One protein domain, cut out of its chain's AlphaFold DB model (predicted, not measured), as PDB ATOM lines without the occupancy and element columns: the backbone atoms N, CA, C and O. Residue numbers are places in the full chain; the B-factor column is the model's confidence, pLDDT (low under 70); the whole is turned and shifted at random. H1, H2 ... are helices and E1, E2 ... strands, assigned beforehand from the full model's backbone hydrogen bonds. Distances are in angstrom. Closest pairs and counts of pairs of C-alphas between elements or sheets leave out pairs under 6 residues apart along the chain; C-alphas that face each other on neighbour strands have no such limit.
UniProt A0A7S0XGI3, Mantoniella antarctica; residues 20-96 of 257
ATOM      1  N   LYS A  20     121.311 188.767 165.076       86.19
ATOM      2  CA  LYS A  20     120.112 187.981 164.762       86.19
ATOM      3  C   LYS A  20     120.413 186.482 164.677       86.19
ATOM      4  O   LYS A  20     119.601 185.691 165.152       86.19
ATOM      5  N   ALA A  21     121.544 186.090 164.091       87.50
ATOM      6  CA  ALA A  21     121.962 184.692 164.002       87.50
ATOM      7  C   ALA A  21     122.295 184.103 165.383       87.50
ATOM      8  O   ALA A  21     121.873 182.988 165.679       87.50
ATOM      9  N   ALA A  22     122.964 184.867 166.253       85.25
ATOM     10  CA  ALA A  22     123.257 184.460 167.626       85.25
ATOM     11  C   ALA A  22     121.974 184.286 168.459       85.25
ATOM     12  O   ALA A  22     121.794 183.270 169.126       85.25
ATOM     13  N   LEU A  23     121.029 185.226 168.358       82.81
ATOM     14  CA  LEU A  23     119.725 185.114 169.022       82.81
ATOM     15  C   LEU A  23     118.902 183.936 168.484       82.81
ATOM     16  O   LEU A  23     118.265 183.224 169.259       82.81
ATOM     17  N   ALA A  24     118.942 183.697 167.172       85.62
ATOM     18  CA  ALA A  24     118.292 182.543 166.561       85.62
ATOM     19  C   ALA A  24     118.917 181.216 167.023       85.62
ATOM     20  O   ALA A  24     118.176 180.269 167.278       85.62
ATOM     21  N   ALA A  25     120.243 181.158 167.198       88.38
ATOM     22  CA  ALA A  25     120.937 179.990 167.744       88.38
ATOM     23  C   ALA A  25     120.513 179.677 169.192       88.38
ATOM     24  O   ALA A  25     120.439 178.514 169.571       88.38
ATOM     25  N   LEU A  26     120.145 180.702 169.969       84.12
ATOM     26  CA  LEU A  26     119.563 180.566 171.312       84.12
ATOM     27  C   LEU A  26     118.043 180.286 171.300       84.12
ATOM     28  O   LEU A  26     117.407 180.177 172.351       84.12
ATOM     29  N   GLY A  27     117.423 180.196 170.118       86.81
ATOM     30  CA  GLY A  27     115.976 180.023 169.964       86.81
ATOM     31  C   GLY A  27     115.154 181.254 170.373       86.81
ATOM     32  O   GLY A  27     113.952 181.136 170.623       86.81
ATOM     33  N   ILE A  28     115.776 182.433 170.463       88.25
ATOM     34  CA  ILE A  28     115.116 183.684 170.838       88.25
ATOM     35  C   ILE A  28     114.496 184.301 169.586       88.25
ATOM     36  O   ILE A  28     115.167 184.889 168.736       88.25
ATOM     37  N   THR A  29     113.177 184.182 169.469       87.88
ATOM     38  CA  THR A  29     112.420 184.854 168.409       87.88
ATOM     39  C   THR A  29     112.315 186.362 168.687       87.88
ATOM     40  O   THR A  29     112.399 186.784 169.844       87.88
ATOM     41  N   PRO A  30     112.071 187.215 167.672       87.00
ATOM     42  CA  PRO A  30     111.849 188.649 167.890       87.00
ATOM     43  C   PRO A  30     110.724 188.954 168.894       87.00
ATOM     44  O   PRO A  30     110.814 189.920 169.649       87.00
ATOM     45  N   ALA A  31     109.692 188.104 168.937       82.38
ATOM     46  CA  ALA A  31     108.609 188.193 169.912       82.38
ATOM     47  C   ALA A  31     109.099 187.897 171.339       82.38
ATOM     48  O   ALA A  31     108.836 188.682 172.247       82.38
ATOM     49  N   LEU A  32     109.880 186.824 171.526       85.50
ATOM     50  CA  LEU A  32     110.509 186.505 172.813       85.50
ATOM     51  C   LEU A  32     111.448 187.625 173.271       85.50
ATOM     52  O   LEU A  32     111.363 188.039 174.421       85.50
ATOM     53  N   LYS A  33     112.260 188.194 172.366       86.31
ATOM     54  CA  LYS A  33     113.139 189.337 172.677       86.31
ATOM     55  C   LYS A  33     112.340 190.535 173.199       86.31
ATOM     56  O   LYS A  33     112.714 191.127 174.206       86.31
ATOM     57  N   LYS A  34     111.216 190.873 172.556       86.06
ATOM     58  CA  LYS A  34     110.338 191.969 172.996       86.06
ATOM     59  C   LYS A  34     109.719 191.696 174.373       86.06
ATOM     60  O   LYS A  34     109.642 192.613 175.182       86.06
ATOM     61  N   MET A  35     109.319 190.453 174.644       80.94
ATOM     62  CA  MET A  35     108.764 190.048 175.943       80.94
ATOM     63  C   MET A  35     109.818 190.043 177.056       80.94
ATOM     64  O   MET A  35     109.500 190.396 178.184       80.94
ATOM     65  N   MET A  36     111.066 189.677 176.746       85.19
ATOM     66  CA  MET A  36     112.182 189.719 177.697       85.19
ATOM     67  C   MET A  36     112.599 191.152 178.040       85.19
ATOM     68  O   MET A  36     112.926 191.415 179.187       85.19
ATOM     69  N   LEU A  37     112.560 192.086 177.080       85.06
ATOM     70  CA  LEU A  37     112.921 193.496 177.313       85.06
ATOM     71  C   LEU A  37     111.996 194.213 178.304       85.06
ATOM     72  O   LEU A  37     112.398 195.206 178.902       85.06
ATOM     73  N   LEU A  38     110.759 193.739 178.439       80.25
ATOM     74  CA  LEU A  38     109.794 194.287 179.386       80.25
ATOM     75  C   LEU A  38     109.908 193.620 180.767       80.25
ATOM     76  O   LEU A  38     109.458 194.192 181.758       80.25
ATOM     77  N   ASP A  39     110.527 192.441 180.852       81.38
ATOM     78  CA  ASP A  39     110.688 191.725 182.109       81.38
ATOM     79  C   ASP A  39     111.888 192.219 182.906       81.38
ATOM     80  O   ASP A  39     113.007 192.322 182.406       81.38
ATOM     81  N   ALA A  40     111.673 192.378 184.209       81.44
ATOM     82  CA  ALA A  40     112.749 192.421 185.179       81.44
ATOM     83  C   ALA A  40     112.654 191.203 186.098       81.44
ATOM     84  O   ALA A  40     111.572 190.838 186.570       81.44
ATOM     85  N   LEU A  41     113.797 190.572 186.370       77.81
ATOM     86  CA  LEU A  41     113.879 189.495 187.348       77.81
ATOM     87  C   LEU A  41     113.720 190.091 188.753       77.81
ATOM     88  O   LEU A  41     114.543 190.890 189.195       77.81
ATOM     89  N   ALA A  42     112.653 189.707 189.447       77.56
ATOM     90  CA  ALA A  42     112.352 190.163 190.798       77.56
ATOM     91  C   ALA A  42     113.036 189.292 191.865       77.56
ATOM     92  O   ALA A  42     113.429 189.803 192.911       77.56
ATOM     93  N   CYS A  43     113.189 187.986 191.614       76.00
ATOM     94  CA  CYS A  43     113.820 187.055 192.552       76.00
ATOM     95  C   CYS A  43     114.539 185.917 191.826       76.00
ATOM     96  O   CYS A  43     113.931 185.183 191.049       76.00
ATOM     97  N   VAL A  44     115.822 185.726 192.139       73.38
ATOM     98  CA  VAL A  44     116.636 184.626 191.591       73.38
ATOM     99  C   VAL A  44     116.285 183.260 192.171       73.38
ATOM    100  O   VAL A  44     116.494 182.251 191.511       73.38
ATOM    101  N   THR A  45     115.745 183.210 193.391       75.56
ATOM    102  CA  THR A  45     115.457 181.946 194.085       75.56
ATOM    103  C   THR A  45     114.209 181.263 193.534       75.56
ATOM    104  O   THR A  45     114.210 180.054 193.341       75.56
ATOM    105  N   CYS A  46     113.144 182.026 193.270       73.62
ATOM    106  CA  CYS A  46     111.896 181.484 192.724       73.62
ATOM    107  C   CYS A  46     111.699 181.782 191.230       73.62
ATOM    108  O   CYS A  46     110.666 181.417 190.678       73.62
ATOM    109  N   GLY A  47     112.636 182.494 190.589       73.00
ATOM    110  CA  GLY A  47     112.520 182.909 189.187       73.00
ATOM    111  C   GLY A  47     111.381 183.901 188.920       73.00
ATOM    112  O   GLY A  47     110.915 184.008 187.789       73.00
ATOM    113  N   GLY A  48     110.898 184.602 189.952       77.19
ATOM    114  CA  GLY A  48     109.802 185.561 189.818       77.19
ATOM    115  C   GLY A  48     110.214 186.753 188.955       77.19
ATOM    116  O   GLY A  48     111.301 187.302 189.150       77.19
ATOM    117  N   THR A  49     109.351 187.171 188.031       79.25
ATOM    118  CA  THR A  49     109.553 188.348 187.169       79.25
ATOM    119  C   THR A  49     108.426 189.356 187.368       79.25
ATOM    120  O   THR A  49     107.306 188.988 187.712       79.25
ATOM    121  N   THR A  50     108.709 190.641 187.161       76.69
ATOM    122  CA  THR A  50     107.758 191.741 187.413       76.69
ATOM    123  C   THR A  50     106.515 191.721 186.521       76.69
ATOM    124  O   THR A  50     105.472 192.208 186.943       76.69
ATOM    125  N   LEU A  51     106.599 191.150 185.316       73.06
ATOM    126  CA  LEU A  51     105.459 190.967 184.404       73.06
ATOM    127  C   LEU A  51     105.057 189.489 184.243       73.06
ATOM    128  O   LEU A  51     104.258 189.145 183.372       73.06
ATOM    129  N   GLY A  52     105.648 188.581 185.022       64.88
ATOM    130  CA  GLY A  52     105.286 187.166 185.028       64.88
ATOM    131  C   GLY A  52     104.123 186.864 185.979       64.88
ATOM    132  O   GLY A  52     103.846 187.639 186.890       64.88
ATOM    133  N   PRO A  53     103.463 185.700 185.832       58.22
ATOM    134  CA  PRO A  53     102.422 185.250 186.765       58.22
ATOM    135  C   PRO A  53     102.969 184.930 188.171       58.22
ATOM    136  O   PRO A  53     102.203 184.753 189.116       58.22
ATOM    137  N   ALA A  54     104.292 184.837 188.318       57.12
ATOM    138  CA  ALA A  54     104.961 184.542 189.572       57.12
ATOM    139  C   ALA A  54     105.213 185.833 190.367       57.12
ATOM    140  O   ALA A  54     106.296 186.418 190.301       57.12
ATOM    141  N   VAL A  55     104.226 186.250 191.163       61.53
ATOM    142  CA  VAL A  55     104.483 187.152 192.294       61.53
ATOM    143  C   VAL A  55     105.520 186.467 193.184       61.53
ATOM    144  O   VAL A  55     105.332 185.313 193.571       61.53
ATOM    145  N   CYS A  56     106.635 187.144 193.468       65.69
ATOM    146  CA  CYS A  56     107.695 186.592 194.308       65.69
ATOM    147  C   CYS A  56     107.105 186.115 195.646       65.69
ATOM    148  O   CYS A  56     106.656 186.923 196.458       65.69
ATOM    149  N   CYS A  57     107.105 184.803 195.879       67.06
ATOM    150  CA  CYS A  57     106.628 184.208 197.128       67.06
ATOM    151  C   CYS A  57     107.679 184.276 198.249       67.06
ATOM    152  O   CYS A  57     107.383 184.002 199.413       67.06
ATOM    153  N   CYS A  58     108.912 184.666 197.916       69.19
ATOM    154  CA  CYS A  58     110.002 184.824 198.864       69.19
ATOM    155  C   CYS A  58     109.863 186.177 199.584       69.19
ATOM    156  O   CYS A  58     110.010 187.231 198.974       69.19
ATOM    157  N   LYS A  59     109.630 186.164 200.904       64.50
ATOM    158  CA  LYS A  59     109.557 187.384 201.740       64.50
ATOM    159  C   LYS A  59     110.900 188.117 201.904       64.50
ATOM    160  O   LYS A  59     110.940 189.170 202.532       64.50
ATOM    161  N   GLN A  60     111.996 187.565 201.385       61.53
ATOM    162  CA  GLN A  60     113.331 188.149 201.480       61.53
ATOM    163  C   GLN A  60     113.813 188.593 200.102       61.53
ATOM    164  O   GLN A  60     113.740 187.848 199.125       61.53
ATOM    165  N   SER A  61     114.301 189.831 200.039       57.12
ATOM    166  CA  SER A  61     114.880 190.465 198.860       57.12
ATOM    167  C   SER A  61     116.228 189.829 198.510       57.12
ATOM    168  O   SER A  61     117.287 190.393 198.784       57.12
ATOM    169  N   ASN A  62     116.187 188.643 197.908       62.75
ATOM    170  CA  ASN A  62     117.365 187.975 197.373       62.75
ATOM    171  C   ASN A  62     117.721 188.616 196.034       62.75
ATOM    172  O   ASN A  62     117.262 188.190 194.971       62.75
ATOM    173  N   LYS A  63     118.524 189.682 196.099       62.72
ATOM    174  CA  LYS A  63     119.195 190.218 194.915       62.72
ATOM    175  C   LYS A  63     120.067 189.114 194.294       62.72
ATOM    176  O   LYS A  63     120.659 188.334 195.044       62.72
ATOM    177  N   PRO A  64     120.159 189.047 192.954       65.50
ATOM    178  CA  PRO A  64     121.076 188.135 192.289       65.50
ATOM    179  C   PRO A  64     122.501 188.292 192.839       65.50
ATOM    180  O   PRO A  64     122.924 189.431 193.070       65.50
ATOM    181  N   PRO A  65     123.257 187.198 193.036       71.44
ATOM    182  CA  PRO A  65     124.682 187.305 193.320       71.44
ATOM    183  C   PRO A  65     125.401 187.997 192.151       71.44
ATOM    184  O   PRO A  65     124.959 187.934 191.000       71.44
ATOM    185  N   ALA A  66     126.516 188.673 192.440       71.75
ATOM    186  CA  ALA A  66     127.321 189.322 191.409       71.75
ATOM    187  C   ALA A  66     127.796 188.278 190.379       71.75
ATOM    188  O   ALA A  66     128.414 187.284 190.752       71.75
ATOM    189  N   GLY A  67     127.482 188.495 189.098       72.69
ATOM    190  CA  GLY A  67     127.804 187.567 188.004       72.69
ATOM    191  C   GLY A  67     126.689 186.589 187.613       72.69
ATOM    192  O   GLY A  67     126.925 185.728 186.773       72.69
ATOM    193  N   PHE A  68     125.485 186.703 188.184       77.88
ATOM    194  CA  PHE A  68     124.337 185.904 187.749       77.88
ATOM    195  C   PHE A  68     123.840 186.337 186.361       77.88
ATOM    196  O   PHE A  68     123.444 187.490 186.175       77.88
ATOM    197  N   ASP A  69     123.812 185.405 185.409       79.38
ATOM    198  CA  ASP A  69     123.216 185.635 184.095       79.38
ATOM    199  C   ASP A  69     121.690 185.467 184.166       79.38
ATOM    200  O   ASP A  69     121.152 184.362 184.238       79.38
ATOM    201  N   ALA A  70     120.971 186.592 184.168       81.62
ATOM    202  CA  ALA A  70     119.512 186.608 184.214       81.62
ATOM    203  C   ALA A  70     118.853 186.169 182.894       81.62
ATOM    204  O   ALA A  70     117.637 185.963 182.865       81.62
ATOM    205  N   THR A  71     119.621 186.028 181.811       83.00
ATOM    206  CA  THR A  71     119.091 185.813 180.459       83.00
ATOM    207  C   THR A  71     118.297 184.514 180.355       83.00
ATOM    208  O   THR A  71     117.186 184.524 179.822       83.00
ATOM    209  N   ASP A  72     118.798 183.421 180.933       81.88
ATOM    210  CA  ASP A  72     118.124 182.119 180.898       81.88
ATOM    211  C   ASP A  72     116.828 182.107 181.716       81.88
ATOM    212  O   ASP A  72     115.809 181.573 181.269       81.88
ATOM    213  N   ALA A  73     116.828 182.752 182.888       81.06
ATOM    214  CA  ALA A  73     115.644 182.866 183.737       81.06
ATOM    215  C   ALA A  73     114.546 183.705 183.062       81.06
ATOM    216  O   ALA A  73     113.374 183.320 183.051       81.06
ATOM    217  N   LEU A  74     114.929 184.821 182.436       83.81
ATOM    218  CA  LEU A  74     114.018 185.667 181.664       83.81
ATOM    219  C   LEU A  74     113.496 184.949 180.415       83.81
ATOM    220  O   LEU A  74     112.315 185.056 180.086       83.81
ATOM    221  N   LEU A  75     114.344 184.171 179.738       84.69
ATOM    222  CA  LEU A  75     113.942 183.380 178.581       84.69
ATOM    223  C   LEU A  75     112.950 182.277 178.972       84.69
ATOM    224  O   LEU A  75     111.962 182.067 178.266       84.69
ATOM    225  N   ALA A  76     113.178 181.591 180.093       83.56
ATOM    226  CA  ALA A  76     112.262 180.586 180.623       83.56
ATOM    227  C   ALA A  76     110.899 181.200 180.994       83.56
ATOM    228  O   ALA A  76     109.860 180.668 180.595       83.56
ATOM    229  N   ALA A  77     110.892 182.355 181.667       81.31
ATOM    230  CA  ALA A  77     109.668 183.083 182.005       81.31
ATOM    231  C   ALA A  77     108.905 183.555 180.754       81.31
ATOM    232  O   ALA A  77     107.688 183.371 180.650       81.31
ATOM    233  N   ALA A  78     109.614 184.094 179.759       85.12
ATOM    234  CA  ALA A  78     109.016 184.522 178.500       85.12
ATOM    235  C   ALA A  78     108.414 183.340 177.719       85.12
ATOM    236  O   ALA A  78     107.295 183.443 177.213       85.12
ATOM    237  N   LYS A  79     109.104 182.192 177.672       86.81
ATOM    238  CA  LYS A  79     108.579 180.953 177.070       86.81
ATOM    239  C   LYS A  79     107.317 180.461 177.782       86.81
ATOM    240  O   LYS A  79     106.367 180.074 177.105       86.81
ATOM    241  N   ALA A  80     107.277 180.520 179.114       85.75
ATOM    242  CA  ALA A  80     106.101 180.128 179.890       85.75
ATOM    243  C   ALA A  80     104.875 181.003 179.570       85.75
ATOM    244  O   ALA A  80     103.783 180.474 179.373       85.75
ATOM    245  N   ARG A  81     105.045 182.326 179.427       82.62
ATOM    246  CA  ARG A  81     103.942 183.221 179.027       82.62
ATOM    247  C   ARG A  81     103.442 182.941 177.618       82.62
ATOM    248  O   ARG A  81     102.241 182.817 177.423       82.62
ATOM    249  N   VAL A  82     104.351 182.767 176.658       87.75
ATOM    250  CA  VAL A  82     103.970 182.422 175.279       87.75
ATOM    251  C   VAL A  82     103.216 181.090 175.236       87.75
ATOM    252  O   VAL A  82     102.262 180.947 174.475       87.75
ATOM    253  N   ALA A  83     103.601 180.116 176.067       88.50
ATOM    254  CA  ALA A  83     102.874 178.854 176.180       88.50
ATOM    255  C   ALA A  83     101.449 179.055 176.726       88.50
ATOM    256  O   ALA A  83     100.507 178.510 176.152       88.50
ATOM    257  N   LEU A  84     101.278 179.872 177.771       87.81
ATOM    258  CA  LEU A  84      99.962 180.200 178.334       87.81
ATOM    259  C   LEU A  84      99.080 180.975 177.344       87.81
ATOM    260  O   LEU A  84      97.914 180.632 177.170       87.81
ATOM    261  N   GLU A  85      99.630 181.977 176.654       89.94
ATOM    262  CA  GLU A  85      98.919 182.734 175.614       89.94
ATOM    263  C   GLU A  85      98.483 181.828 174.460       89.94
ATOM    264  O   GLU A  85      97.351 181.917 173.986       89.94
ATOM    265  N   LYS A  86      99.360 180.912 174.028       93.00
ATOM    266  CA  LYS A  86      99.046 179.946 172.973       93.00
ATOM    267  C   LYS A  86      97.944 178.980 173.401       93.00
ATOM    268  O   LYS A  86      97.072 178.673 172.589       93.00
ATOM    269  N   GLU A  87      97.966 178.513 174.645       92.88
ATOM    270  CA  GLU A  87      96.924 177.637 175.182       92.88
ATOM    271  C   GLU A  87      95.580 178.371 175.291       92.88
ATOM    272  O   GLU A  87      94.560 177.858 174.833       92.88
ATOM    273  N   ALA A  88      95.581 179.615 175.781       93.00
ATOM    274  CA  ALA A  88      94.390 180.461 175.816       93.00
ATOM    275  C   ALA A  88      93.822 180.710 174.407       93.00
ATOM    276  O   ALA A  88      92.624 180.537 174.178       93.00
ATOM    277  N   ALA A  89      94.677 181.034 173.431       94.38
ATOM    278  CA  ALA A  89      94.268 181.204 172.038       94.38
ATOM    279  C   ALA A  89      93.705 179.905 171.437       94.38
ATOM    280  O   ALA A  89      92.725 179.942 170.691       94.38
ATOM    281  N   ARG A  90      94.278 178.743 171.780       94.81
ATOM    282  CA  ARG A  90      93.769 177.435 171.348       94.81
ATOM    283  C   ARG A  90      92.354 177.185 171.866       94.81
ATOM    284  O   ARG A  90      91.515 176.733 171.092       94.81
ATOM    285  N   LEU A  91      92.078 177.508 173.131       92.19
ATOM    286  CA  LEU A  91      90.744 177.364 173.723       92.19
ATOM    287  C   LEU A  91      89.715 178.286 173.051       92.19
ATOM    288  O   LEU A  91      88.618 177.836 172.719       92.19
ATOM    289  N   VAL A  92      90.081 179.542 172.774       94.94
ATOM    290  CA  VAL A  92      89.211 180.487 172.050       94.94
ATOM    291  C   VAL A  92      88.916 179.988 170.633       94.94
ATOM    292  O   VAL A  92      87.757 179.961 170.218       94.94
ATOM    293  N   ASN A  93      89.936 179.532 169.903       94.19
ATOM    294  CA  ASN A  93      89.766 179.000 168.550       94.19
ATOM    295  C   ASN A  93      88.900 177.731 168.535       94.19
ATOM    296  O   ASN A  93      88.055 177.583 167.653       94.19
ATOM    297  N   ALA A  94      89.062 176.837 169.514       92.94
ATOM    298  CA  ALA A  94      88.227 175.643 169.644       92.94
ATOM    299  C   ALA A  94      86.746 176.001 169.874       92.94
ATOM    300  O   ALA A  94      85.868 175.428 169.229       92.94
ATOM    301  N   ALA A  95      86.466 176.996 170.722       90.06
ATOM    302  CA  ALA A  95      85.107 177.496 170.945       90.06
ATOM    303  C   ALA A  95      84.511 178.179 169.698       90.06
ATOM    304  O   ALA A  95      83.320 178.057 169.417       90.06
ATOM    305  N   GLN A  96      85.324 178.882 168.904       93.56
ATOM    306  CA  GLN A  96      84.862 179.452 167.635       93.56
ATOM    307  C   GLN A  96      84.533 178.363 166.604       93.56
ATOM    308  O   GLN A  96      83.526 178.468 165.905       93.56
TER     309      GLN A  96
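What this domain is: This is residues 20 to 96 of the 257 residues of a protein of Mantoniella antarctica (UniProt A0A7S0XGI3). A long helix, H3, ends in a bare arm, residues 83 to 96, which sticks out; short H2 packs steeply on residues 74 to 79 of H3, with short H1 before it and a long loop, residues 44 to 70, between strand E1 and H3. The 77 printed residues, in the order H1, H2, E1, H3, are mostly helix, flat and loose, with a radius of gyration of the C-alphas of 14.5 A and spans of 48 by 35 by 15 A.

How they stand to each other: H1, residues 20 to 25, is apart from H2, residues 30 to 38. H2 touches H3, residues 71 to 96, with residues 74 to 79 of H3 alone, opposite ways at a steep tilt of 64 degrees; the closest C-alphas, of Met 36 and Leu 74, are 6.0 A apart. E1, residues 41 to 43, pairs with no named strand, but is antiparallel to residues 48 to 49. Every O i to N i+4 pair is within hydrogen-bond range in H1 and H3, and 4 of 5 in H2.

Where its parts are: H1 begins at C-alpha 20 (120.112, 187.981, 164.762). H3, 37.1 A long, ends at C-alpha 96 (84.862, 179.452, 167.635).

The domain as a whole: The farthest C-alphas, of Ala 66 and Gln 96, are 49.7 A apart. The printed part has no cut; the link E1 to H3 is long. Residues 52 to 64 have pLDDT under 70.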